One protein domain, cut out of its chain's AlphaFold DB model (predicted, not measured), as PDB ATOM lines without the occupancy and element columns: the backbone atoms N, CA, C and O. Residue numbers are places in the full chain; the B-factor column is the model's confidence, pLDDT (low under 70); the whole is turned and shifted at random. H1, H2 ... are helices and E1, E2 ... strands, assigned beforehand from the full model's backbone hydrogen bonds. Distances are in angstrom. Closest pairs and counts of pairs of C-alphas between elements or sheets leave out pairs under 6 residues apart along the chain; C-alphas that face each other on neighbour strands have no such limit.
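This is residues 3 to 197 of the 197 residues of the protein "Carbonic anhydrase/acetyltransferase-like protein (Isoleucine patch superfamily)" of Silvimonas terrae (UniProt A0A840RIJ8). With little regular structure, residues 11 to 139 wind as a solenoid of stacked turns; H1 caps the far end, and H3 folds back toward the first turn. The 195 printed residues, 63 in named elements, mixed class, hold nine strands, then three helices; sheets E1 E3 E5 E7 and E2 E4 E6 are parallel, E8 E9 antiparallel. The whole is compact, radius of gyration of the C-alphas 16.5 A, spans 47 by 39 by 21 A.

Start at E1, residues 23 to 25, parallel to E3, 41 to 43; N 25 and O 42 are within hydrogen-bond range, 2.9 A. H2, 163 to 168, only just touches H3, 177 to 193, with 3 pairs of C-alphas within 8 A. Every O i to N i+4 pair is within range in H2, 9 of 13 in H3.

Find E1 from C-alpha 23 at (151.290, 169.060, 184.028); H3 runs 25.8 A to C-alpha 193 at (159.944, 168.621, 197.416).

Residues 87 to 135 make a long link; the printed part has no cut.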
ATOM      1  N   MET A   3     154.732 173.228 187.889       98.25
ATOM      2  CA  MET A   3     155.447 172.719 189.056       98.25
ATOM      3  C   MET A   3     156.912 173.146 188.994       98.25
ATOM      4  O   MET A   3     157.585 172.962 187.977       98.25
ATOM      5  N   THR A   4     157.409 173.694 190.095       98.06
ATOM      6  CA  THR A   4     158.830 173.930 190.325       98.06
ATOM      7  C   THR A   4     159.466 172.648 190.852       98.06
ATOM      8  O   THR A   4     159.025 172.118 191.870       98.06
ATOM      9  N   HIS A   5     160.514 172.181 190.176       97.50
ATOM     10  CA  HIS A   5     161.273 170.978 190.528       97.50
ATOM     11  C   HIS A   5     162.771 171.279 190.485       97.50
ATOM     12  O   HIS A   5     163.249 171.922 189.549       97.50
ATOM     13  N   ALA A   6     163.507 170.847 191.514       94.81
ATOM     14  CA  ALA A   6     164.953 171.061 191.645       94.81
ATOM     15  C   ALA A   6     165.394 172.520 191.370       94.81
ATOM     16  O   ALA A   6     166.378 172.772 190.674       94.81
ATOM     17  N   GLY A   7     164.625 173.496 191.871       95.56
ATOM     18  CA  GLY A   7     164.893 174.932 191.701       95.56
ATOM     19  C   GLY A   7     164.554 175.512 190.321       95.56
ATOM     20  O   GLY A   7     164.835 176.684 190.082       95.56
ATOM     21  N   HIS A   8     163.948 174.731 189.425       97.75
ATOM     22  CA  HIS A   8     163.579 175.164 188.081       97.75
ATOM     23  C   HIS A   8     162.068 175.244 187.919       97.75
ATOM     24  O   HIS A   8     161.341 174.304 188.242       97.75
ATOM     25  N   THR A   9     161.619 176.362 187.361       97.88
ATOM     26  CA  THR A   9     160.218 176.630 187.039       97.88
ATOM     27  C   THR A   9     160.040 176.672 185.516       97.88
ATOM     28  O   THR A   9     160.888 177.269 184.836       97.88
ATOM     29  N   PRO A  10     158.952 176.097 184.962       98.62
ATOM     30  CA  PRO A  10     158.683 176.143 183.532       98.62
ATOM     31  C   PRO A  10     158.644 177.570 182.976       98.62
ATOM     32  O   PRO A  10     157.981 178.452 183.524       98.62
ATOM     33  N   ARG A  11     159.316 177.786 181.845       98.75
ATOM     34  CA  ARG A  11     159.315 179.042 181.085       98.75
ATOM     35  C   ARG A  11     158.431 178.876 179.857       98.75
ATOM     36  O   ARG A  11     158.765 178.116 178.950       98.75
ATOM     37  N   ILE A  12     157.298 179.565 179.838       98.81
ATOM     38  CA  ILE A  12     156.275 179.414 178.800       98.81
ATOM     39  C   ILE A  12     156.080 180.757 178.112       98.81
ATOM     40  O   ILE A  12     155.845 181.764 178.779       98.81
ATOM     41  N   ASP A  13     156.191 180.770 176.786       98.81
ATOM     42  CA  ASP A  13     155.932 181.972 176.006       98.81
ATOM     43  C   ASP A  13     154.475 182.457 176.196       98.81
ATOM     44  O   ASP A  13     153.556 181.632 176.175       98.81
ATOM     45  N   PRO A  14     154.218 183.773 176.338       98.62
ATOM     46  CA  PRO A  14     152.869 184.307 176.562       98.62
ATOM     47  C   PRO A  14     151.846 183.989 175.461       98.62
ATOM     48  O   PRO A  14     150.643 184.094 175.693       98.62
ATOM     49  N   THR A  15     152.303 183.645 174.253       98.81
ATOM     50  CA  THR A  15     151.436 183.275 173.124       98.81
ATOM     51  C   THR A  15     151.101 181.784 173.089       98.81
ATOM     52  O   THR A  15     150.198 181.372 172.354       98.81
ATOM     53  N   ALA A  16     151.801 180.963 173.875       98.81
ATOM     54  CA  ALA A  16     151.468 179.560 174.038       98.81
ATOM     55  C   ALA A  16     150.221 179.397 174.919       98.81
ATOM     56  O   ALA A  16     149.919 180.213 175.790       98.81
ATOM     57  N   TRP A  17     149.485 178.310 174.710       98.75
ATOM     58  CA  TRP A  17     148.334 177.966 175.540       98.75
ATOM     59  C   TRP A  17     148.481 176.568 176.107       98.75
ATOM     60  O   TRP A  17     148.784 175.620 175.380       98.75
ATOM     61  N   ILE A  18     148.219 176.457 177.405       98.75
ATOM     62  CA  ILE A  18     148.346 175.228 178.176       98.75
ATOM     63  C   ILE A  18     146.972 174.858 178.723       98.75
ATOM     64  O   ILE A  18     146.320 175.670 179.384       98.75
ATOM     65  N   ALA A  19     146.539 173.625 178.473       98.75
ATOM     66  CA  ALA A  19     145.301 173.112 179.027       98.75
ATOM     67  C   ALA A  19     145.344 173.120 180.569       98.75
ATOM     68  O   ALA A  19     146.369 172.757 181.157       98.75
ATOM     69  N   PRO A  20     144.236 173.459 181.260       97.94
ATOM     70  CA  PRO A  20     144.226 173.597 182.720       97.94
ATOM     71  C   PRO A  20     144.729 172.366 183.493       97.94
ATOM     72  O   PRO A  20     145.360 172.504 184.544       97.94
ATOM     73  N   ASN A  21     144.482 171.164 182.964       98.19
ATOM     74  CA  ASN A  21     144.867 169.893 183.579       98.19
ATOM     75  C   ASN A  21     146.156 169.270 183.001       98.19
ATOM     76  O   ASN A  21     146.474 168.142 183.365       98.19
ATOM     77  N   ALA A  22     146.884 169.957 182.115       98.69
ATOM     78  CA  ALA A  22     148.224 169.523 181.721       98.69
ATOM     79  C   ALA A  22     149.208 169.754 182.879       98.69
ATOM     80  O   ALA A  22     149.046 170.707 183.643       98.69
ATOM     81  N   VAL A  23     150.230 168.913 183.018       98.62
ATOM     82  CA  VAL A  23     151.290 169.060 184.028       98.62
ATOM     83  C   VAL A  23     152.589 169.434 183.332       98.62
ATOM     84  O   VAL A  23     153.008 168.741 182.409       98.62
ATOM     85  N   ILE A  24     153.229 170.514 183.778       98.81
ATOM     86  CA  ILE A  24     154.543 170.942 183.291       98.81
ATOM     87  C   ILE A  24     155.441 171.159 184.505       98.81
ATOM     88  O   ILE A  24     155.095 171.957 185.376       98.81
ATOM     89  N   CYS A  25     156.554 170.435 184.585       98.69
ATOM     90  CA  CYS A  25     157.374 170.342 185.788       98.69
ATOM     91  C   CYS A  25     158.871 170.487 185.482       98.69
ATOM     92  O   CYS A  25     159.377 169.815 184.584       98.69
ATOM     93  N   GLY A  26     159.569 171.331 186.249       98.38
ATOM     94  CA  GLY A  26     161.027 171.485 186.194       98.38
ATOM     95  C   GLY A  26     161.533 172.410 185.084       98.38
ATOM     96  O   GLY A  26     160.849 173.352 184.677       98.38
ATOM     97  N   ASP A  27     162.758 172.162 184.605       98.56
ATOM     98  CA  ASP A  27     163.408 172.962 183.554       98.56
ATOM     99  C   ASP A  27     162.812 172.678 182.168       98.56
ATOM    100  O   ASP A  27     163.380 171.973 181.332       98.56
ATOM    101  N   VAL A  28     161.626 173.232 181.940       98.94
ATOM    102  CA  VAL A  28     160.896 173.149 180.677       98.94
ATOM    103  C   VAL A  28     160.845 174.530 180.040       98.94
ATOM    104  O   VAL A  28     160.488 175.508 180.692       98.94
ATOM    105  N   THR A  29     161.165 174.621 178.752       98.94
ATOM    106  CA  THR A  29     160.935 175.820 177.934       98.94
ATOM    107  C   THR A  29     159.957 175.504 176.812       98.94
ATOM    108  O   THR A  29     160.170 174.545 176.072       98.94
ATOM    109  N   ILE A  30     158.905 176.314 176.675       98.94
ATOM    110  CA  ILE A  30     157.901 176.207 175.609       98.94
ATOM    111  C   ILE A  30     157.892 177.504 174.803       98.94
ATOM    112  O   ILE A  30     157.621 178.571 175.358       98.94
ATOM    113  N   GLY A  31     158.187 177.396 173.508       98.88
ATOM    114  CA  GLY A  31     158.229 178.517 172.578       98.88
ATOM    115  C   GLY A  31     156.856 179.061 172.155       98.88
ATOM    116  O   GLY A  31     155.806 178.559 172.576       98.88
ATOM    117  N   PRO A  32     156.855 180.114 171.319       98.94
ATOM    118  CA  PRO A  32     155.657 180.866 170.972       98.94
ATOM    119  C   PRO A  32     154.656 180.057 170.149       98.94
ATOM    120  O   PRO A  32     155.009 179.172 169.370       98.94
ATOM    121  N   ASN A  33     153.378 180.411 170.291       98.81
ATOM    122  CA  ASN A  33     152.233 179.842 169.574       98.81
ATOM    123  C   ASN A  33     152.055 178.322 169.737       98.81
ATOM    124  O   ASN A  33     151.309 177.702 168.974       98.81
ATOM    125  N   CYS A  34     152.703 177.717 170.731       98.94
ATOM    126  CA  CYS A  34     152.523 176.311 171.058       98.94
ATOM    127  C   CYS A  34     151.162 176.044 171.712       98.94
ATOM    128  O   CYS A  34     150.593 176.894 172.406       98.94
ATOM    129  N   ARG A  35     150.641 174.829 171.529       98.94
ATOM    130  CA  ARG A  35     149.423 174.348 172.197       98.94
ATOM    131  C   ARG A  35     149.730 173.054 172.934       98.94
ATOM    132  O   ARG A  35     150.104 172.071 172.305       98.94
ATOM    133  N   VAL A  36     149.555 173.052 174.252       98.88
ATOM    134  CA  VAL A  36     149.644 171.847 175.086       98.88
ATOM    135  C   VAL A  36     148.241 171.477 175.536       98.88
ATOM    136  O   VAL A  36     147.586 172.243 176.244       98.88
ATOM    137  N   MET A  37     147.768 170.321 175.090       98.81
ATOM    138  CA  MET A  37     146.386 169.891 175.244       98.81
ATOM    139  C   MET A  37     146.166 169.087 176.528       98.81
ATOM    140  O   MET A  37     147.071 168.851 177.330       98.81
ATOM    141  N   TYR A  38     144.907 168.722 176.756       98.75
ATOM    142  CA  TYR A  38     144.432 168.197 178.029       98.75
ATOM    143  C   TYR A  38     145.160 166.916 178.454       98.75
ATOM    144  O   TYR A  38     145.356 165.994 177.666       98.75
ATOM    145  N   GLY A  39     145.541 166.858 179.729       98.69
ATOM    146  CA  GLY A  39     146.190 165.695 180.340       98.69
ATOM    147  C   GLY A  39     147.642 165.444 179.915       98.69
ATOM    148  O   GLY A  39     148.241 164.498 180.421       98.69
ATOM    149  N   ALA A  40     148.223 166.268 179.033       98.81
ATOM    150  CA  ALA A  40     149.634 166.164 178.670       98.81
ATOM    151  C   ALA A  40     150.546 166.353 179.897       98.81
ATOM    152  O   ALA A  40     150.265 167.173 180.776       98.81
ATOM    153  N   GLN A  41     151.638 165.595 179.952       98.75
ATOM    154  CA  GLN A  41     152.590 165.560 181.063       98.75
ATOM    155  C   GLN A  41     153.990 165.832 180.520       98.75
ATOM    156  O   GLN A  41     154.524 165.034 179.756       98.75
ATOM    157  N   ILE A  42     154.576 166.963 180.901       98.81
ATOM    158  CA  ILE A  42     155.889 167.425 180.445       98.81
ATOM    159  C   ILE A  42     156.778 167.587 181.676       98.81
ATOM    160  O   ILE A  42     156.650 168.562 182.414       98.81
ATOM    161  N   ILE A  43     157.633 166.603 181.937       98.50
ATOM    162  CA  ILE A  43     158.350 166.472 183.212       98.50
ATOM    163  C   ILE A  43     159.849 166.416 182.940       98.50
ATOM    164  O   ILE A  43     160.363 165.422 182.423       98.50
ATOM    165  N   ALA A  44     160.545 167.500 183.276       98.19
ATOM    166  CA  ALA A  44     161.992 167.565 183.180       98.19
ATOM    167  C   ALA A  44     162.634 166.854 184.384       98.19
ATOM    168  O   ALA A  44     162.545 167.348 185.505       98.19
ATOM    169  N   GLU A  45     163.297 165.717 184.153       92.38
ATOM    170  CA  GLU A  45     163.994 164.942 185.190       92.38
ATOM    171  C   GLU A  45     165.505 165.004 184.951       92.38
ATOM    172  O   GLU A  45     166.030 164.426 183.998       92.38
ATOM    173  N   GLY A  46     166.234 165.717 185.807       89.56
ATOM    174  CA  GLY A  46     167.699 165.813 185.761       89.56
ATOM    175  C   GLY A  46     168.297 166.628 184.602       89.56
ATOM    176  O   GLY A  46     169.415 167.116 184.737       89.56
ATOM    177  N   SER A  47     167.590 166.818 183.484       96.12
ATOM    178  CA  SER A  47     168.005 167.697 182.378       96.12
ATOM    179  C   SER A  47     166.817 168.427 181.742       96.12
ATOM    180  O   SER A  47     165.661 168.134 182.043       96.12
ATOM    181  N   SER A  48     167.085 169.398 180.869       98.31
ATOM    182  CA  SER A  48     166.058 170.290 180.324       98.31
ATOM    183  C   SER A  48     165.134 169.626 179.295       98.31
ATOM    184  O   SER A  48     165.559 168.757 178.526       98.31
ATOM    185  N   ILE A  49     163.910 170.147 179.186       98.94
ATOM    186  CA  ILE A  49     163.023 169.958 178.033       98.94
ATOM    187  C   ILE A  49     162.899 171.283 177.276       98.94
ATOM    188  O   ILE A  49     162.586 172.319 177.863       98.94
ATOM    189  N   GLN A  50     163.104 171.255 175.963       98.94
ATOM    190  CA  GLN A  50     162.948 172.414 175.084       98.94
ATOM    191  C   GLN A  50     161.954 172.089 173.973       98.94
ATOM    192  O   GLN A  50     162.146 171.117 173.247       98.94
ATOM    193  N   ILE A  51     160.916 172.909 173.835       98.94
ATOM    194  CA  ILE A  51     159.935 172.840 172.750       98.94
ATOM    195  C   ILE A  51     160.009 174.156 171.979       98.94
ATOM    196  O   ILE A  51     159.912 175.223 172.591       98.94
ATOM    197  N   GLY A  52     160.210 174.061 170.663       98.88
ATOM    198  CA  GLY A  52     160.307 175.184 169.735       98.88
ATOM    199  C   GLY A  52     159.009 175.976 169.584       98.88
ATOM    200  O   GLY A  52     158.173 176.030 170.489       98.88
ATOM    201  N   GLN A  53     158.844 176.636 168.442       98.94
ATOM    202  CA  GLN A  53     157.645 177.416 168.137       98.94
ATOM    203  C   GLN A  53     156.605 176.617 167.352       98.94
ATOM    204  O   GLN A  53     156.925 175.722 166.569       98.94
ATOM    205  N   GLN A  54     155.340 177.014 167.501       98.88
ATOM    206  CA  GLN A  54     154.211 176.475 166.736       98.88
ATOM    207  C   GLN A  54     154.072 174.947 166.839       98.88
ATOM    208  O   GLN A  54     153.588 174.298 165.912       98.88
ATOM    209  N   CYS A  55     154.475 174.370 167.972       98.94
ATOM    210  CA  CYS A  55     154.313 172.951 168.249       98.94
ATOM    211  C   CYS A  55     152.946 172.658 168.868       98.94
ATOM    212  O   CYS A  55     152.404 173.445 169.653       98.94
ATOM    213  N   ILE A  56     152.406 171.479 168.575       98.94
ATOM    214  CA  ILE A  56     151.164 170.993 169.175       98.94
ATOM    215  C   ILE A  56     151.468 169.708 169.937       98.94
ATOM    216  O   ILE A  56     151.919 168.733 169.345       98.94
ATOM    217  N   VAL A  57     151.206 169.704 171.241       98.94
ATOM    218  CA  VAL A  57     151.291 168.525 172.108       98.94
ATOM    219  C   VAL A  57     149.877 168.116 172.480       98.94
ATOM    220  O   VAL A  57     149.220 168.797 173.265       98.94
ATOM    221  N   LEU A  58     149.388 167.042 171.868       98.88
ATOM    222  CA  LEU A  58     148.014 166.575 172.000       98.88
ATOM    223  C   LEU A  58     147.792 165.762 173.288       98.88
ATOM    224  O   LEU A  58     148.672 165.605 174.136       98.88
ATOM    225  N   GLU A  59     146.554 165.319 173.478       98.75
ATOM    226  CA  GLU A  59     146.026 164.863 174.756       98.75
ATOM    227  C   GLU A  59     146.797 163.678 175.340       98.75
ATOM    228  O   GLU A  59     147.090 162.699 174.655       98.75
ATOM    229  N   ASN A  60     147.058 163.724 176.646       98.75
ATOM    230  CA  ASN A  60     147.727 162.651 177.393       98.75
ATOM    231  C   ASN A  60     149.109 162.237 176.845       98.75
ATOM    232  O   ASN A  60     149.585 161.149 177.164       98.75
ATOM    233  N   ALA A  61     149.758 163.066 176.021       98.88
ATOM    234  CA  ALA A  61     151.147 162.839 175.642       98.88
ATOM    235  C   ALA A  61     152.064 162.958 176.872       98.88
ATOM    236  O   ALA A  61     151.895 163.858 177.699       98.88
ATOM    237  N   VAL A  62     153.049 162.069 176.968       98.88
ATOM    238  CA  VAL A  62     154.053 162.039 178.036       98.88
ATOM    239  C   VAL A  62     155.410 162.401 177.448       98.88
ATOM    240  O   VAL A  62     155.943 161.686 176.600       98.88
ATOM    241  N   LEU A  63     155.966 163.517 177.906       98.88
ATOM    242  CA  LEU A  63     157.251 164.065 177.496       98.88
ATOM    243  C   LEU A  63     158.170 164.115 178.713       98.88
ATOM    244  O   LEU A  63     157.885 164.836 179.670       98.88
ATOM    245  N   ARG A  64     159.279 163.374 178.684       98.56
ATOM    246  CA  ARG A  64     160.270 163.407 179.764       98.56
ATOM    247  C   ARG A  64     161.683 163.624 179.244       98.56
ATOM    248  O   ARG A  64     162.053 163.136 178.179       98.56
ATOM    249  N   SER A  65     162.501 164.317 180.016       98.00
ATOM    250  CA  SER A  65     163.959 164.231 179.902       98.00
ATOM    251  C   SER A  65     164.490 163.245 180.945       98.00
ATOM    252  O   SER A  65     163.743 162.766 181.795       98.00
ATOM    253  N   THR A  66     165.772 162.897 180.864       94.94
ATOM    254  CA  THR A  66     166.485 162.196 181.941       94.94
ATOM    255  C   THR A  66     167.839 162.844 182.186       94.94
ATOM    256  O   THR A  66     168.329 163.596 181.348       94.94
ATOM    257  N   HIS A  67     168.495 162.508 183.296       91.88
ATOM    258  CA  HIS A  67     169.821 163.023 183.662       91.88
ATOM    259  C   HIS A  67     170.847 163.004 182.515       91.88
ATOM    260  O   HIS A  67     171.622 163.943 182.365       91.88
ATOM    261  N   SER A  68     170.839 161.951 181.691       93.38
ATOM    262  CA  SER A  68     171.796 161.790 180.588       93.38
ATOM    263  C   SER A  68     171.257 162.242 179.229       93.38
ATOM    264  O   SER A  68     172.024 162.300 178.271       93.38
ATOM    265  N   HIS A  69     169.955 162.512 179.116       97.81
ATOM    266  CA  HIS A  69     169.306 162.773 177.834       97.81
ATOM    267  C   HIS A  69     168.261 163.893 177.963       97.81
ATOM    268  O   HIS A  69     167.144 163.626 178.427       97.81
ATOM    269  N   PRO A  70     168.578 165.130 177.536       98.25
ATOM    270  CA  PRO A  70     167.563 166.167 177.398       98.25
ATOM    271  C   PRO A  70     166.541 165.772 176.329       98.25
ATOM    272  O   PRO A  70     166.817 164.945 175.457       98.25
ATOM    273  N   LEU A  71     165.357 166.379 176.391       98.88
ATOM    274  CA  LEU A  71     164.358 166.279 175.330       98.88
ATOM    275  C   LEU A  71     164.322 167.603 174.572       98.88
ATOM    276  O   LEU A  71     164.040 168.649 175.158       98.88
ATOM    277  N   ARG A  72     164.588 167.560 173.268       98.88
ATOM    278  CA  ARG A  72     164.499 168.728 172.389       98.88
ATOM    279  C   ARG A  72     163.493 168.461 171.285       98.88
ATOM    280  O   ARG A  72     163.612 167.457 170.593       98.88
ATOM    281  N   ILE A  73     162.548 169.373 171.111       98.94
ATOM    282  CA  ILE A  73     161.584 169.391 170.018       98.94
ATOM    283  C   ILE A  73     161.776 170.701 169.259       98.94
ATOM    284  O   ILE A  73     161.732 171.773 169.864       98.94
ATOM    285  N   GLY A  74     162.043 170.593 167.961       98.88
ATOM    286  CA  GLY A  74     162.194 171.709 167.038       98.88
ATOM    287  C   GLY A  74     160.874 172.411 166.743       98.88
ATOM    288  O   GLY A  74     159.866 172.218 167.422       98.88
ATOM    289  N   ASP A  75     160.884 173.233 165.709       98.94
ATOM    290  CA  ASP A  75     159.757 174.071 165.328       98.94
ATOM    291  C   ASP A  75     158.729 173.295 164.498       98.94
ATOM    292  O   ASP A  75     159.050 172.326 163.809       98.94
ATOM    293  N   HIS A  76     157.468 173.729 164.532       98.88
ATOM    294  CA  HIS A  76     156.391 173.190 163.690       98.88
ATOM    295  C   HIS A  76     156.158 171.673 163.833       98.88
ATOM    296  O   HIS A  76     155.767 171.002 162.878       98.88
ATOM    297  N   CYS A  77     156.392 171.126 165.025       98.94
ATOM    298  CA  CYS A  77     156.186 169.705 165.305       98.94
ATOM    299  C   CYS A  77     154.778 169.412 165.833       98.94
ATOM    300  O   CYS A  77     154.180 170.222 166.548       98.94
ATOM    301  N   MET A  78     154.277 168.207 165.571       98.88
ATOM    302  CA  MET A  78     153.031 167.718 166.162       98.88
ATOM    303  C   MET A  78     153.268 166.404 166.900       98.88
ATOM    304  O   MET A  78     153.719 165.420 166.319       98.88
ATOM    305  N   VAL A  79     152.939 166.404 168.188       98.88
ATOM    306  CA  VAL A  79     153.025 165.269 169.105       98.88
ATOM    307  C   VAL A  79     151.607 164.780 169.379       98.88
ATOM    308  O   VAL A  79     150.798 165.490 169.971       98.88
ATOM    309  N   GLY A  80     151.297 163.586 168.886       98.81
ATOM    310  CA  GLY A  80     149.970 162.986 168.895       98.81
ATOM    311  C   GLY A  80     149.461 162.601 170.288       98.81
ATOM    312  O   GLY A  80     150.229 162.539 171.246       98.81
ATOM    313  N   PRO A  81     148.159 162.296 170.423       98.88
ATOM    314  CA  PRO A  81     147.602 161.872 171.696       98.88
ATOM    315  C   PRO A  81     148.252 160.582 172.207       98.88
ATOM    316  O   PRO A  81     148.524 159.657 171.435       98.88
ATOM    317  N   GLY A  82     148.476 160.495 173.517       98.69
ATOM    318  CA  GLY A  82     148.997 159.295 174.179       98.69
ATOM    319  C   GLY A  82     150.391 158.854 173.721       98.69
ATOM    320  O   GLY A  82     150.758 157.700 173.931       98.69
ATOM    321  N   THR A  83     151.159 159.720 173.060       98.81
ATOM    322  CA  THR A  83     152.548 159.422 172.689       98.81
ATOM    323  C   THR A  83     153.465 159.457 173.900       98.81
ATOM    324  O   THR A  83     153.204 160.185 174.857       98.81
ATOM    325  N   HIS A  84     154.594 158.761 173.815       98.75
ATOM    326  CA  HIS A  84     155.632 158.786 174.839       98.75
ATOM    327  C   HIS A  84     156.982 159.183 174.236       98.75
ATOM    328  O   HIS A  84     157.552 158.430 173.448       98.75
ATOM    329  N   LEU A  85     157.518 160.342 174.610       98.88
ATOM    330  CA  LEU A  85     158.853 160.780 174.207       98.88
ATOM    331  C   LEU A  85     159.722 160.900 175.453       98.88
ATOM    332  O   LEU A  85     159.361 161.595 176.404       98.88
ATOM    333  N   VAL A  86     160.883 160.253 175.435       98.56
ATOM    334  CA  VAL A  86     161.841 160.348 176.535       98.56
ATOM    335  C   VAL A  86     163.258 160.587 176.033       98.56
ATOM    336  O   VAL A  86     163.810 159.769 175.298       98.56
ATOM    337  N   GLY A  87     163.854 161.705 176.456       98.25
ATOM    338  CA  GLY A  87     165.266 162.023 176.245       98.25
ATOM    339  C   GLY A  87     165.732 161.889 174.794       98.25
ATOM    340  O   GLY A  87     166.732 161.222 174.536       98.25
ATOM    341  N   CYS A  88     164.985 162.436 173.837       98.75
ATOM    342  CA  CYS A  88     165.293 162.353 172.410       98.75
ATOM    343  C   CYS A  88     165.432 163.743 171.775       98.75
ATOM    344  O   CYS A  88     165.064 164.762 172.360       98.75
ATOM    345  N   THR A  89     165.983 163.783 170.564       98.88
ATOM    346  CA  THR A  89     165.999 164.982 169.722       98.88
ATOM    347  C   THR A  89     165.000 164.808 168.592       98.88
ATOM    348  O   THR A  89     165.049 163.821 167.861       98.88
ATOM    349  N   VAL A  90     164.104 165.772 168.458       98.94
ATOM    350  CA  VAL A  90     163.127 165.896 167.384       98.94
ATOM    351  C   VAL A  90     163.441 167.202 166.668       98.94
ATOM    352  O   VAL A  90     163.379 168.266 167.282       98.94
ATOM    353  N   GLU A  91     163.862 167.123 165.411       98.94
ATOM    354  CA  GLU A  91     164.096 168.299 164.568       98.94
ATOM    355  C   GLU A  91     162.781 168.923 164.091       98.94
ATOM    356  O   GLU A  91     161.693 168.510 164.487       98.94
ATOM    357  N   ASP A  92     162.886 169.960 163.268       98.94
ATOM    358  CA  ASP A  92     161.737 170.728 162.813       98.94
ATOM    359  C   ASP A  92     160.803 169.895 161.922       98.94
ATOM    360  O   ASP A  92     161.215 168.981 161.201       98.94
ATOM    361  N   GLN A  93     159.525 170.269 161.910       98.88
ATOM    362  CA  GLN A  93     158.504 169.720 161.008       98.88
ATOM    363  C   GLN A  93     158.279 168.206 161.162       98.88
ATOM    364  O   GLN A  93     157.812 167.551 160.234       98.88
ATOM    365  N   VAL A  94     158.592 167.636 162.329       98.94
ATOM    366  CA  VAL A  94     158.358 166.215 162.609       98.94
ATOM    367  C   VAL A  94     156.924 165.980 163.083       98.94
ATOM    368  O   VAL A  94     156.397 166.685 163.952       98.94
ATOM    369  N   PHE A  95     156.302 164.928 162.550       98.88
ATOM    370  CA  PHE A  95     154.997 164.451 162.994       98.88
ATOM    371  C   PHE A  95     155.122 163.122 163.743       98.88
ATOM    372  O   PHE A  95     155.568 162.114 163.199       98.88
ATOM    373  N   ILE A  96     154.680 163.106 164.996       98.88
ATOM    374  CA  ILE A  96     154.617 161.914 165.841       98.88
ATOM    375  C   ILE A  96     153.144 161.607 166.064       98.88
ATOM    376  O   ILE A  96     152.442 162.332 166.763       98.88
ATOM    377  N   ALA A  97     152.650 160.552 165.438       98.75
ATOM    378  CA  ALA A  97     151.247 160.183 165.476       98.75
ATOM    379  C   ALA A  97     150.859 159.510 166.798       98.75
ATOM    380  O   ALA A  97     151.696 159.043 167.568       98.75
ATOM    381  N   THR A  98     149.549 159.432 167.029       98.75
ATOM    382  CA  THR A  98     148.917 158.851 168.219       98.75
ATOM    383  C   THR A  98     149.587 157.562 168.695       98.75
ATOM    384  O   THR A  98     149.785 156.619 167.924       98.75
ATOM    385  N   GLY A  99     149.885 157.506 169.993       98.69
ATOM    386  CA  GLY A  99     150.376 156.303 170.662       98.69
ATOM    387  C   GLY A  99     151.764 155.822 170.231       98.69
ATOM    388  O   GLY A  99     152.129 154.703 170.586       98.69
ATOM    389  N   ALA A 100     152.516 156.610 169.457       98.88
ATOM    390  CA  ALA A 100     153.909 156.318 169.143       98.88
ATOM    391  C   ALA A 100     154.832 156.530 170.357       98.88
ATOM    392  O   ALA A 100     154.543 157.342 171.243       98.88
ATOM    393  N   ALA A 101     155.967 155.827 170.377       98.88
ATOM    394  CA  ALA A 101     156.968 155.930 171.438       98.88
ATOM    395  C   ALA A 101     158.378 156.186 170.882       98.88
ATOM    396  O   ALA A 101     158.820 155.500 169.962       98.88
ATOM    397  N   VAL A 102     159.104 157.138 171.469       98.94
ATOM    398  CA  VAL A 102     160.468 157.531 171.081       98.94
ATOM    399  C   VAL A 102     161.358 157.533 172.322       98.94
ATOM    400  O   VAL A 102     161.034 158.181 173.321       98.94
ATOM    401  N   PHE A 103     162.465 156.793 172.279       98.69
ATOM    402  CA  PHE A 103     163.300 156.523 173.452       98.69
ATOM    403  C   PHE A 103     164.651 157.257 173.460       98.69
ATOM    404  O   PHE A 103     165.098 157.827 172.470       98.69
ATOM    405  N   HIS A 104     165.311 157.186 174.617       98.50
ATOM    406  CA  HIS A 104     166.565 157.851 174.971       98.50
ATOM    407  C   HIS A 104     167.626 157.861 173.868       98.50
ATOM    408  O   HIS A 104     168.025 156.816 173.347       98.50
ATOM    409  N   GLY A 105     168.135 159.048 173.559       98.25
ATOM    410  CA  GLY A 105     169.182 159.268 172.569       98.25
ATOM    411  C   GLY A 105     168.732 159.060 171.125       98.25
ATOM    412  O   GLY A 105     169.579 159.114 170.240       98.25
ATOM    413  N   ALA A 106     167.446 158.801 170.860       98.81
ATOM    414  CA  ALA A 106     166.942 158.806 169.495       98.81
ATOM    415  C   ALA A 106     167.010 160.217 168.892       98.81
ATOM    416  O   ALA A 106     166.829 161.217 169.594       98.81
ATOM    417  N   HIS A 107     167.239 160.279 167.585       98.88
ATOM    418  CA  HIS A 107     167.283 161.505 166.795       98.88
ATOM    419  C   HIS A 107     166.330 161.346 165.613       98.88
ATOM    420  O   HIS A 107     166.552 160.510 164.738       98.88
ATOM    421  N   LEU A 108     165.248 162.116 165.623       98.88
ATOM    422  CA  LEU A 108     164.329 162.249 164.499       98.88
ATOM    423  C   LEU A 108     164.744 163.480 163.708       98.88
ATOM    424  O   LEU A 108     164.639 164.595 164.219       98.88
ATOM    425  N   GLU A 109     165.266 163.268 162.509       98.81
ATOM    426  CA  GLU A 109     165.666 164.366 161.634       98.81
ATOM    427  C   GLU A 109     164.449 165.069 161.015       98.81
ATOM    428  O   GLU A 109     163.304 164.626 161.153       98.81
ATOM    429  N   GLN A 110     164.699 166.209 160.374       98.81
ATOM    430  CA  GLN A 110     163.664 167.097 159.864       98.81
ATOM    431  C   GLN A 110     162.636 166.367 158.984       98.81
ATOM    432  O   GLN A 110     162.986 165.600 158.084       98.81
ATOM    433  N   GLY A 111     161.352 166.653 159.208       98.31
ATOM    434  CA  GLY A 111     160.268 166.177 158.340       98.31
ATOM    435  C   GLY A 111     159.900 164.699 158.491       98.31
ATOM    436  O   GLY A 111     159.090 164.200 157.712       98.31
ATOM    437  N   CYS A 112     160.481 163.974 159.451       98.06
ATOM    438  CA  CYS A 112     160.145 162.569 159.674       98.06
ATOM    439  C   CYS A 112     158.707 162.365 160.173       98.06
ATOM    440  O   CYS A 112     158.140 163.200 160.884       98.06
ATOM    441  N   GLU A 113     158.152 161.186 159.888       98.69
ATOM    442  CA  GLU A 113     156.852 160.749 160.407       98.69
ATOM    443  C   GLU A 113     156.978 159.482 161.258       98.69
ATOM    444  O   GLU A 113     157.320 158.406 160.767       98.69
ATOM    445  N   ILE A 114     156.608 159.558 162.533       98.88
ATOM    446  CA  ILE A 114     156.490 158.379 163.396       98.88
ATOM    447  C   ILE A 114     155.016 158.012 163.469       98.88
ATOM    448  O   ILE A 114     154.240 158.678 164.151       98.88
ATOM    449  N   ARG A 115     154.594 156.997 162.712       98.81
ATOM    450  CA  ARG A 115     153.165 156.707 162.538       98.81
ATOM    451  C   ARG A 115     152.567 155.990 163.746       98.81
ATOM    452  O   ARG A 115     153.248 155.641 164.703       98.81
ATOM    453  N   ILE A 116     151.248 155.820 163.698       98.81
ATOM    454  CA  ILE A 116     150.420 155.348 164.812       98.81
ATOM    455  C   ILE A 116     151.035 154.091 165.443       98.81
ATOM    456  O   ILE A 116     151.311 153.117 164.741       98.81
ATOM    457  N   HIS A 117     151.251 154.115 166.759       98.81
ATOM    458  CA  HIS A 117     151.849 153.010 167.526       98.81
ATOM    459  C   HIS A 117     153.240 152.532 167.071       98.81
ATOM    460  O   HIS A 117     153.670 151.445 167.456       98.81
ATOM    461  N   ALA A 118     153.963 153.313 166.267       98.88
ATOM    462  CA  ALA A 118     155.349 153.022 165.935       98.88
ATOM    463  C   ALA A 118     156.280 153.254 167.137       98.88
ATOM    464  O   ALA A 118     156.001 154.063 168.026       98.88
ATOM    465  N   VAL A 119     157.416 152.560 167.139       98.88
ATOM    466  CA  VAL A 119     158.440 152.648 168.183       98.88
ATOM    467  C   VAL A 119     159.775 153.049 167.569       98.88
ATOM    468  O   VAL A 119     160.271 152.379 166.670       98.88
ATOM    469  N   VAL A 120     160.399 154.098 168.097       98.88
ATOM    470  CA  VAL A 120     161.786 154.472 167.796       98.88
ATOM    471  C   VAL A 120     162.640 154.159 169.012       98.88
ATOM    472  O   VAL A 120     162.477 154.756 170.079       98.88
ATOM    473  N   HIS A 121     163.528 153.181 168.871       98.62
ATOM    474  CA  HIS A 121     164.289 152.648 169.989       98.62
ATOM    475  C   HIS A 121     165.422 153.590 170.439       98.62
ATOM    476  O   HIS A 121     165.736 154.577 169.778       98.62
ATOM    477  N   ILE A 122     166.059 153.285 171.578       98.62
ATOM    478  CA  ILE A 122     167.185 154.085 172.083       98.62
ATOM    479  C   ILE A 122     168.274 154.269 171.019       98.62
ATOM    480  O   ILE A 122     168.505 153.355 170.227       98.62
ATOM    481  N   LYS A 123     168.956 155.420 171.024       98.56
ATOM    482  CA  LYS A 123     170.104 155.726 170.145       98.56
ATOM    483  C   LYS A 123     169.829 155.481 168.652       98.56
ATOM    484  O   LYS A 123     170.734 155.116 167.910       98.56
ATOM    485  N   THR A 124     168.572 155.613 168.234       98.81
ATOM    486  CA  THR A 124     168.151 155.362 166.853       98.81
ATOM    487  C   THR A 124     168.063 156.669 166.081       98.81
ATOM    488  O   THR A 124     167.454 157.618 166.572       98.81
ATOM    489  N   ARG A 125     168.629 156.713 164.873       98.69
ATOM    490  CA  ARG A 125     168.583 157.886 163.989       98.69
ATOM    491  C   ARG A 125     167.626 157.642 162.831       98.69
ATOM    492  O   ARG A 125     167.933 156.843 161.951       98.69
ATOM    493  N   VAL A 126     166.481 158.322 162.836       98.69
ATOM    494  CA  VAL A 126     165.512 158.291 161.730       98.69
ATOM    495  C   VAL A 126     165.871 159.421 160.753       98.69
ATOM    496  O   VAL A 126     165.776 160.581 161.164       98.69
ATOM    497  N   PRO A 127     166.304 159.109 159.514       98.44
ATOM    498  CA  PRO A 127     166.788 160.106 158.555       98.44
ATOM    499  C   PRO A 127     165.700 161.056 158.064       98.44
ATOM    500  O   PRO A 127     164.547 160.650 157.975       98.44
ATOM    501  N   ALA A 128     166.073 162.272 157.666       98.38
ATOM    502  CA  ALA A 128     165.124 163.310 157.256       98.38
ATOM    503  C   ALA A 128     164.099 162.835 156.206       98.38
ATOM    504  O   ALA A 128     164.454 162.210 155.205       98.38
ATOM    505  N   ASN A 129     162.833 163.220 156.393       98.12
ATOM    506  CA  ASN A 129     161.675 162.848 155.563       98.12
ATOM    507  C   ASN A 129     161.361 161.337 155.497       98.12
ATOM    508  O   ASN A 129     160.538 160.915 154.679       98.12
ATOM    509  N   GLU A 130     161.988 160.511 156.337       98.31
ATOM    510  CA  GLU A 130     161.659 159.091 156.457       98.31
ATOM    511  C   GLU A 130     160.406 158.887 157.319       98.31
ATOM    512  O   GLU A 130     160.011 159.745 158.114       98.31
ATOM    513  N   HIS A 131     159.773 157.721 157.196       98.38
ATOM    514  CA  HIS A 131     158.632 157.373 158.032       98.38
ATOM    515  C   HIS A 131     158.786 156.002 158.686       98.38
ATOM    516  O   HIS A 131     159.135 155.013 158.047       98.38
ATOM    517  N   VAL A 132     158.435 155.915 159.969       98.75
ATOM    518  CA  VAL A 132     158.283 154.634 160.667       98.75
ATOM    519  C   VAL A 132     156.821 154.205 160.530       98.75
ATOM    520  O   VAL A 132     155.942 154.918 161.027       98.75
ATOM    521  N   PRO A 133     156.513 153.090 159.838       98.81
ATOM    522  CA  PRO A 133     155.135 152.686 159.578       98.81
ATOM    523  C   PRO A 133     154.338 152.345 160.844       98.81
ATOM    524  O   PRO A 133     154.887 152.140 161.924       98.81
ATOM    525  N   ILE A 134     153.015 152.248 160.693       98.81
ATOM    526  CA  ILE A 134     152.079 151.968 161.793       98.81
ATOM    527  C   ILE A 134     152.462 150.666 162.505       98.81
ATOM    528  O   ILE A 134     152.452 149.605 161.883       98.81
ATOM    529  N   GLY A 135     152.759 150.739 163.804       98.69
ATOM    530  CA  GLY A 135     153.132 149.582 164.625       98.69
ATOM    531  C   GLY A 135     154.526 149.002 164.349       98.69
ATOM    532  O   GLY A 135     154.818 147.895 164.803       98.69
ATOM    533  N   TRP A 136     155.373 149.684 163.574       98.81
ATOM    534  CA  TRP A 136     156.729 149.221 163.256       98.81
ATOM    535  C   TRP A 136     157.758 149.743 164.254       98.81
ATOM    536  O   TRP A 136     157.503 150.681 165.009       98.81
ATOM    537  N   VAL A 137     158.936 149.123 164.247       98.88
ATOM    538  CA  VAL A 137     160.056 149.464 165.120       98.88
ATOM    539  C   VAL A 137     161.222 149.973 164.277       98.88
ATOM    540  O   VAL A 137     161.696 149.267 163.390       98.88
ATOM    541  N   ALA A 138     161.705 151.175 164.576       98.88
ATOM    542  CA  ALA A 138     162.991 151.682 164.115       98.88
ATOM    543  C   ALA A 138     164.062 151.424 165.184       98.88
ATOM    544  O   ALA A 138     163.848 151.720 166.365       98.88
ATOM    545  N   VAL A 139     165.217 150.886 164.785       98.75
ATOM    546  CA  VAL A 139     166.327 150.584 165.699       98.75
ATOM    547  C   VAL A 139     167.698 150.789 165.046       98.75
ATOM    548  O   VAL A 139     167.943 150.303 163.944       98.75
ATOM    549  N   GLY A 140     168.611 151.451 165.760       97.94
ATOM    550  CA  GLY A 140     170.017 151.616 165.374       97.94
ATOM    551  C   GLY A 140     170.342 152.930 164.656       97.94
ATOM    552  O   GLY A 140     169.465 153.739 164.362       97.94
ATOM    553  N   ASP A 141     171.629 153.141 164.397       96.88
ATOM    554  CA  ASP A 141     172.151 154.257 163.604       96.88
ATOM    555  C   ASP A 141     173.184 153.684 162.606       96.88
ATOM    556  O   ASP A 141     174.260 153.253 163.043       96.88
ATOM    557  N   PRO A 142     172.848 153.564 161.301       92.50
ATOM    558  CA  PRO A 142     171.593 153.992 160.663       92.50
ATOM    559  C   PRO A 142     170.369 153.169 161.111       92.50
ATOM    560  O   PRO A 142     170.501 152.005 161.497       92.50
ATOM    561  N   ALA A 143     169.168 153.758 161.057       97.31
ATOM    562  CA  ALA A 143     167.946 153.071 161.477       97.31
ATOM    563  C   ALA A 143     167.574 151.895 160.563       97.31
ATOM    564  O   ALA A 143     167.416 152.032 159.352       97.31
ATOM    565  N   HIS A 144     167.312 150.751 161.188       98.44
ATOM    566  CA  HIS A 144     166.606 149.628 160.588       98.44
ATOM    567  C   HIS A 144     165.126 149.707 160.969       98.44
ATOM    568  O   HIS A 144     164.787 149.619 162.150       98.44
ATOM    569  N   ILE A 145     164.251 149.872 159.974       98.69
ATOM    570  CA  ILE A 145     162.799 150.001 160.154       98.69
ATOM    571  C   ILE A 145     162.142 148.662 159.808       98.69
ATOM    572  O   ILE A 145     162.125 148.241 158.651       98.69
ATOM    573  N   LEU A 146     161.637 147.965 160.822       98.69
ATOM    574  CA  LEU A 146     161.194 146.573 160.734       98.69
ATOM    575  C   LEU A 146     159.789 146.401 161.334       98.69
ATOM    576  O   LEU A 146     159.440 147.102 162.288       98.69
ATOM    577  N   PRO A 147     158.969 145.457 160.833       98.56
ATOM    578  CA  PRO A 147     157.698 145.143 161.474       98.56
ATOM    579  C   PRO A 147     157.953 144.543 162.860       98.56
ATOM    580  O   PRO A 147     158.918 143.800 163.050       98.56
ATOM    581  N   ALA A 148     157.057 144.786 163.821       97.50
ATOM    582  CA  ALA A 148     157.208 144.287 165.193       97.50
ATOM    583  C   ALA A 148     157.336 142.750 165.292       97.50
ATOM    584  O   ALA A 148     157.900 142.233 166.253       97.50
ATOM    585  N   SER A 149     156.857 142.009 164.285       98.31
ATOM    586  CA  SER A 149     157.005 140.553 164.194       98.31
ATOM    587  C   SER A 149     158.442 140.086 163.919       98.31
ATOM    588  O   SER A 149     158.762 138.925 164.173       98.31
ATOM    589  N   ALA A 150     159.333 140.956 163.437       98.44
ATOM    590  CA  ALA A 150     160.719 140.624 163.108       98.44
ATOM    591  C   ALA A 150     161.651 140.673 164.338       98.44
ATOM    592  O   ALA A 150     162.742 141.244 164.272       98.44
ATOM    593  N   HIS A 151     161.234 140.060 165.453       98.06
ATOM    594  CA  HIS A 151     161.919 140.145 166.749       98.06
ATOM    595  C   HIS A 151     163.423 139.858 166.665       98.06
ATOM    596  O   HIS A 151     164.220 140.676 167.108       98.06
ATOM    597  N   GLU A 152     163.826 138.751 166.038       98.50
ATOM    598  CA  GLU A 152     165.242 138.364 165.939       98.50
ATOM    599  C   GLU A 152     166.100 139.387 165.186       98.50
ATOM    600  O   GLU A 152     167.268 139.592 165.512       98.50
ATOM    601  N   GLN A 153     165.538 140.050 164.172       98.38
ATOM    602  CA  GLN A 153     166.253 141.091 163.435       98.38
ATOM    603  C   GLN A 153     166.368 142.355 164.282       98.38
ATOM    604  O   GLN A 153     167.466 142.880 164.442       98.38
ATOM    605  N   ILE A 154     165.263 142.783 164.899       98.62
ATOM    606  CA  ILE A 154     165.251 143.919 165.827       98.62
ATOM    607  C   ILE A 154     166.270 143.687 166.947       98.62
ATOM    608  O   ILE A 154     167.091 144.558 167.215       98.62
ATOM    609  N   TRP A 155     166.280 142.497 167.550       98.19
ATOM    610  CA  TRP A 155     167.161 142.150 168.660       98.19
ATOM    611  C   TRP A 155     168.645 142.232 168.298       98.19
ATOM    612  O   TRP A 155     169.431 142.732 169.100       98.19
ATOM    613  N   ARG A 156     169.046 141.831 167.084       98.19
ATOM    614  CA  ARG A 156     170.445 141.957 166.623       98.19
ATOM    615  C   ARG A 156     170.942 143.399 166.646       98.19
ATOM    616  O   ARG A 156     172.099 143.628 166.987       98.19
ATOM    617  N   HIS A 157     170.073 144.352 166.321       98.00
ATOM    618  CA  HIS A 157     170.392 145.779 166.359       98.00
ATOM    619  C   HIS A 157     170.183 146.382 167.753       98.00
ATOM    620  O   HIS A 157     170.955 147.232 168.175       98.00
ATOM    621  N   GLN A 158     169.170 145.927 168.489       97.38
ATOM    622  CA  GLN A 158     168.780 146.450 169.798       97.38
ATOM    623  C   GLN A 158     169.725 146.006 170.920       97.38
ATOM    624  O   GLN A 158     170.037 146.787 171.822       97.38
ATOM    625  N   HIS A 159     170.159 144.744 170.904       97.56
ATOM    626  CA  HIS A 159     170.934 144.142 171.984       97.56
ATOM    627  C   HIS A 159     172.240 144.903 172.276       97.56
ATOM    628  O   HIS A 159     172.428 145.274 173.447       97.56
ATOM    629  N   PRO A 160     173.082 145.224 171.265       97.50
ATOM    630  CA  PRO A 160     174.338 145.953 171.462       97.50
ATOM    631  C   PRO A 160     174.158 147.378 171.997       97.50
ATOM    632  O   PRO A 160     175.076 147.917 172.605       97.50
ATOM    633  N   LEU A 161     172.975 147.986 171.834       97.44
ATOM    634  CA  LEU A 161     172.697 149.345 172.320       97.44
ATOM    635  C   LEU A 161     172.623 149.427 173.851       97.44
ATOM    636  O   LEU A 161     172.642 150.531 174.396       97.44
ATOM    637  N   ASN A 162     172.562 148.271 174.527       97.56
ATOM    638  CA  ASN A 162     172.586 148.132 175.981       97.56
ATOM    639  C   ASN A 162     171.518 149.012 176.656       97.56
ATOM    640  O   ASN A 162     171.796 150.060 177.243       97.56
ATOM    641  N   PHE A 163     170.256 148.590 176.511       97.38
ATOM    642  CA  PHE A 163     169.101 149.331 177.019       97.38
ATOM    643  C   PHE A 163     169.183 149.627 178.524       97.38
ATOM    644  O   PHE A 163     169.033 150.798 178.874       97.38
ATOM    645  N   PRO A 164     169.481 148.655 179.412       97.38
ATOM    646  CA  PRO A 164     169.565 148.938 180.842       97.38
ATOM    647  C   PRO A 164     170.626 149.989 181.177       97.38
ATOM    648  O   PRO A 164     170.371 150.880 181.985       97.38
ATOM    649  N   LEU A 165     171.772 149.957 180.489       96.88
ATOM    650  CA  LEU A 165     172.827 150.945 180.694       96.88
ATOM    651  C   LEU A 165     172.382 152.332 180.237       96.88
ATOM    652  O   LEU A 165     172.589 153.315 180.936       96.88
ATOM    653  N   THR A 166     171.748 152.412 179.070       96.50
ATOM    654  CA  THR A 166     171.324 153.689 178.483       96.50
ATOM    655  C   THR A 166     170.202 154.349 179.284       96.50
ATOM    656  O   THR A 166     170.198 155.567 179.432       96.50
ATOM    657  N   VAL A 167     169.250 153.559 179.788       96.06
ATOM    658  CA  VAL A 167     168.046 154.069 180.462       96.06
ATOM    659  C   VAL A 167     168.240 154.198 181.968       96.06
ATOM    660  O   VAL A 167     167.832 155.194 182.555       96.06
ATOM    661  N   TYR A 168     168.876 153.212 182.600       95.38
ATOM    662  CA  TYR A 168     169.001 153.143 184.057       95.38
ATOM    663  C   TYR A 168     170.430 153.378 184.551       95.38
ATOM    664  O   TYR A 168     170.636 153.541 185.752       95.38
ATOM    665  N   GLY A 169     171.431 153.420 183.666       95.00
ATOM    666  CA  GLY A 169     172.836 153.555 184.059       95.00
ATOM    667  C   GLY A 169     173.435 152.286 184.670       95.00
ATOM    668  O   GLY A 169     174.442 152.383 185.363       95.00
ATOM    669  N   ILE A 170     172.821 151.117 184.453       96.12
ATOM    670  CA  ILE A 170     173.294 149.818 184.961       96.12
ATOM    671  C   ILE A 170     173.570 148.901 183.773       96.12
ATOM    672  O   ILE A 170     172.685 148.706 182.942       96.12
ATOM    673  N   ASP A 171     174.774 148.334 183.680       97.25
ATOM    674  CA  ASP A 171     175.125 147.452 182.563       97.25
ATOM    675  C   ASP A 171     174.192 146.234 182.469       97.25
ATOM    676  O   ASP A 171     173.788 145.674 183.488       97.25
ATOM    677  N   ARG A 172     173.864 145.791 181.247       96.75
ATOM    678  CA  ARG A 172     173.019 144.611 181.005       96.75
ATOM    679  C   ARG A 172     173.492 143.368 181.767       96.75
ATOM    680  O   ARG A 172     172.631 142.603 182.192       96.75
ATOM    681  N   SER A 173     174.799 143.146 181.945       97.06
ATOM    682  CA  SER A 173     175.305 141.979 182.686       97.06
ATOM    683  C   SER A 173     175.035 142.046 184.188       97.06
ATOM    684  O   SER A 173     175.064 141.021 184.861       97.06
ATOM    685  N   GLU A 174     174.790 143.241 184.720       96.25
ATOM    686  CA  GLU A 174     174.549 143.489 186.144       96.25
ATOM    687  C   GLU A 174     173.100 143.876 186.449       96.25
ATOM    688  O   GLU A 174     172.720 143.934 187.623       96.25
ATOM    689  N   ALA A 175     172.322 144.175 185.408       96.06
ATOM    690  CA  ALA A 175     170.970 144.686 185.490       96.06
ATOM    691  C   ALA A 175     170.008 143.637 186.048       96.06
ATOM    692  O   ALA A 175     169.741 142.602 185.440       96.06
ATOM    693  N   ASP A 176     169.417 143.975 187.187       97.12
ATOM    694  CA  ASP A 176     168.279 143.283 187.764       97.12
ATOM    695  C   ASP A 176     167.267 144.313 188.285       97.12
ATOM    696  O   ASP A 176     167.580 145.492 188.481       97.12
ATOM    697  N   MET A 177     166.028 143.873 188.495       97.00
ATOM    698  CA  MET A 177     164.957 144.779 188.905       97.00
ATOM    699  C   MET A 177     165.113 145.301 190.336       97.00
ATOM    700  O   MET A 177     164.559 146.356 190.631       97.00
ATOM    701  N   ILE A 178     165.874 144.639 191.213       97.88
ATOM    702  CA  ILE A 178     166.118 145.126 192.579       97.88
ATOM    703  C   ILE A 178     167.017 146.361 192.508       97.88
ATOM    704  O   ILE A 178     166.667 147.413 193.038       97.88
ATOM    705  N   LYS A 179     168.131 146.274 191.777       96.88
ATOM    706  CA  LYS A 179     169.057 147.394 191.572       96.88
ATOM    707  C   LYS A 179     168.412 148.532 190.795       96.88
ATOM    708  O   LYS A 179     168.564 149.689 191.180       96.88
ATOM    709  N   ILE A 180     167.690 148.213 189.715       97.12
ATOM    710  CA  ILE A 180     167.018 149.227 188.895       97.12
ATOM    711  C   ILE A 180     165.982 149.976 189.733       97.12
ATOM    712  O   ILE A 180     165.999 151.201 189.745       97.12
ATOM    713  N   THR A 181     165.100 149.280 190.457       97.50
ATOM    714  CA  THR A 181     164.041 149.960 191.221       97.50
ATOM    715  C   THR A 181     164.580 150.733 192.416       97.50
ATOM    716  O   THR A 181     164.115 151.847 192.630       97.50
ATOM    717  N   ALA A 182     165.591 150.223 193.131       97.06
ATOM    718  CA  ALA A 182     166.255 150.968 194.202       97.06
ATOM    719  C   ALA A 182     166.856 152.280 193.673       97.06
ATOM    720  O   ALA A 182     166.542 153.356 194.173       97.06
ATOM    721  N   ARG A 183     167.622 152.208 192.578       95.06
ATOM    722  CA  ARG A 183     168.200 153.392 191.933       95.06
ATOM    723  C   ARG A 183     167.129 154.371 191.450       95.06
ATOM    724  O   ARG A 183     167.285 155.574 191.621       95.06
ATOM    725  N   MET A 184     166.064 153.876 190.823       95.06
ATOM    726  CA  MET A 184     164.978 154.731 190.338       95.06
ATOM    727  C   MET A 184     164.219 155.394 191.490       95.06
ATOM    728  O   MET A 184     163.871 156.561 191.366       95.06
ATOM    729  N   ALA A 185     163.994 154.693 192.605       96.12
ATOM    730  CA  ALA A 185     163.368 155.265 193.794       96.12
ATOM    731  C   ALA A 185     164.214 156.407 194.374       96.12
ATOM    732  O   ALA A 185     163.678 157.482 194.627       96.12
ATOM    733  N   ASP A 186     165.530 156.212 194.490       94.06
ATOM    734  CA  ASP A 186     166.450 157.249 194.973       94.06
ATOM    735  C   ASP A 186     166.458 158.481 194.054       94.06
ATOM    736  O   ASP A 186     166.387 159.613 194.528       94.06
ATOM    737  N   LEU A 187     166.501 158.277 192.730       92.00
ATOM    738  CA  LEU A 187     166.471 159.374 191.754       92.00
ATOM    739  C   LEU A 187     165.145 160.146 191.800       92.00
ATOM    740  O   LEU A 187     165.140 161.379 191.800       92.00
ATOM    741  N   LEU A 188     164.022 159.428 191.855       93.94
ATOM    742  CA  LEU A 188     162.683 160.017 191.864       93.94
ATOM    743  C   LEU A 188     162.303 160.617 193.223       93.94
ATOM    744  O   LEU A 188     161.357 161.399 193.285       93.94
ATOM    745  N   ASN A 189     163.051 160.328 194.293       95.31
ATOM    746  CA  ASN A 189     162.853 160.968 195.593       95.31
ATOM    747  C   ASN A 189     163.004 162.495 195.516       95.31
ATOM    748  O   ASN A 189     162.422 163.203 196.324       95.31
ATOM    749  N   SER A 190     163.720 163.014 194.515       92.62
ATOM    750  CA  SER A 190     163.812 164.456 194.242       92.62
ATOM    751  C   SER A 190     162.457 165.147 194.016       92.62
ATOM    752  O   SER A 190     162.364 166.356 194.203       92.62
ATOM    753  N   HIS A 191     161.401 164.401 193.671       95.12
ATOM    754  CA  HIS A 191     160.044 164.933 193.529       95.12
ATOM    755  C   HIS A 191     159.303 165.132 194.860       95.12
ATOM    756  O   HIS A 191     158.215 165.708 194.860       95.12
ATOM    757  N   SER A 192     159.845 164.677 196.001       95.25
ATOM    758  CA  SER A 192     159.198 164.873 197.311       95.25
ATOM    759  C   SER A 192     159.010 166.346 197.667       95.25
ATOM    760  O   SER A 192     158.108 166.683 198.433       95.25
ATOM    761  N   ASP A 193     159.857 167.202 197.096       94.00
ATOM    762  CA  ASP A 193     159.944 168.621 197.416       94.00
ATOM    763  C   ASP A 193     159.331 169.509 196.321       94.00
ATOM    764  O   ASP A 193     159.402 170.736 196.422       94.00
ATOM    765  N   ASP A 194     158.712 168.919 195.290       96.38
ATOM    766  CA  ASP A 194     158.086 169.659 194.193       96.38
ATOM    767  C   ASP A 194     157.002 170.611 194.710       96.38
ATOM    768  O   ASP A 194     156.149 170.244 195.521       96.38
ATOM    769  N   GLN A 195     157.007 171.844 194.203       96.50
ATOM    770  CA  GLN A 195     156.064 172.887 194.611       96.50
ATOM    771  C   GLN A 195     155.262 173.400 193.416       96.50
ATOM    772  O   GLN A 195     155.810 173.492 192.317       96.50
ATOM    773  N   PRO A 196     153.992 173.799 193.593       96.50
ATOM    774  CA  PRO A 196     153.286 174.582 192.585       96.50
ATOM    775  C   PRO A 196     154.077 175.851 192.223       96.50
ATOM    776  O   PRO A 196     154.624 176.511 193.109       96.50
ATOM    777  N   ALA A 197     154.157 176.156 190.929       89.06
ATOM    778  CA  ALA A 197     154.785 177.368 190.400       89.06
ATOM    779  C   ALA A 197     153.828 178.567 190.360       89.06
ATOM    780  O   ALA A 197     152.608 178.347 190.166       89.06
TER     781      ALA A 197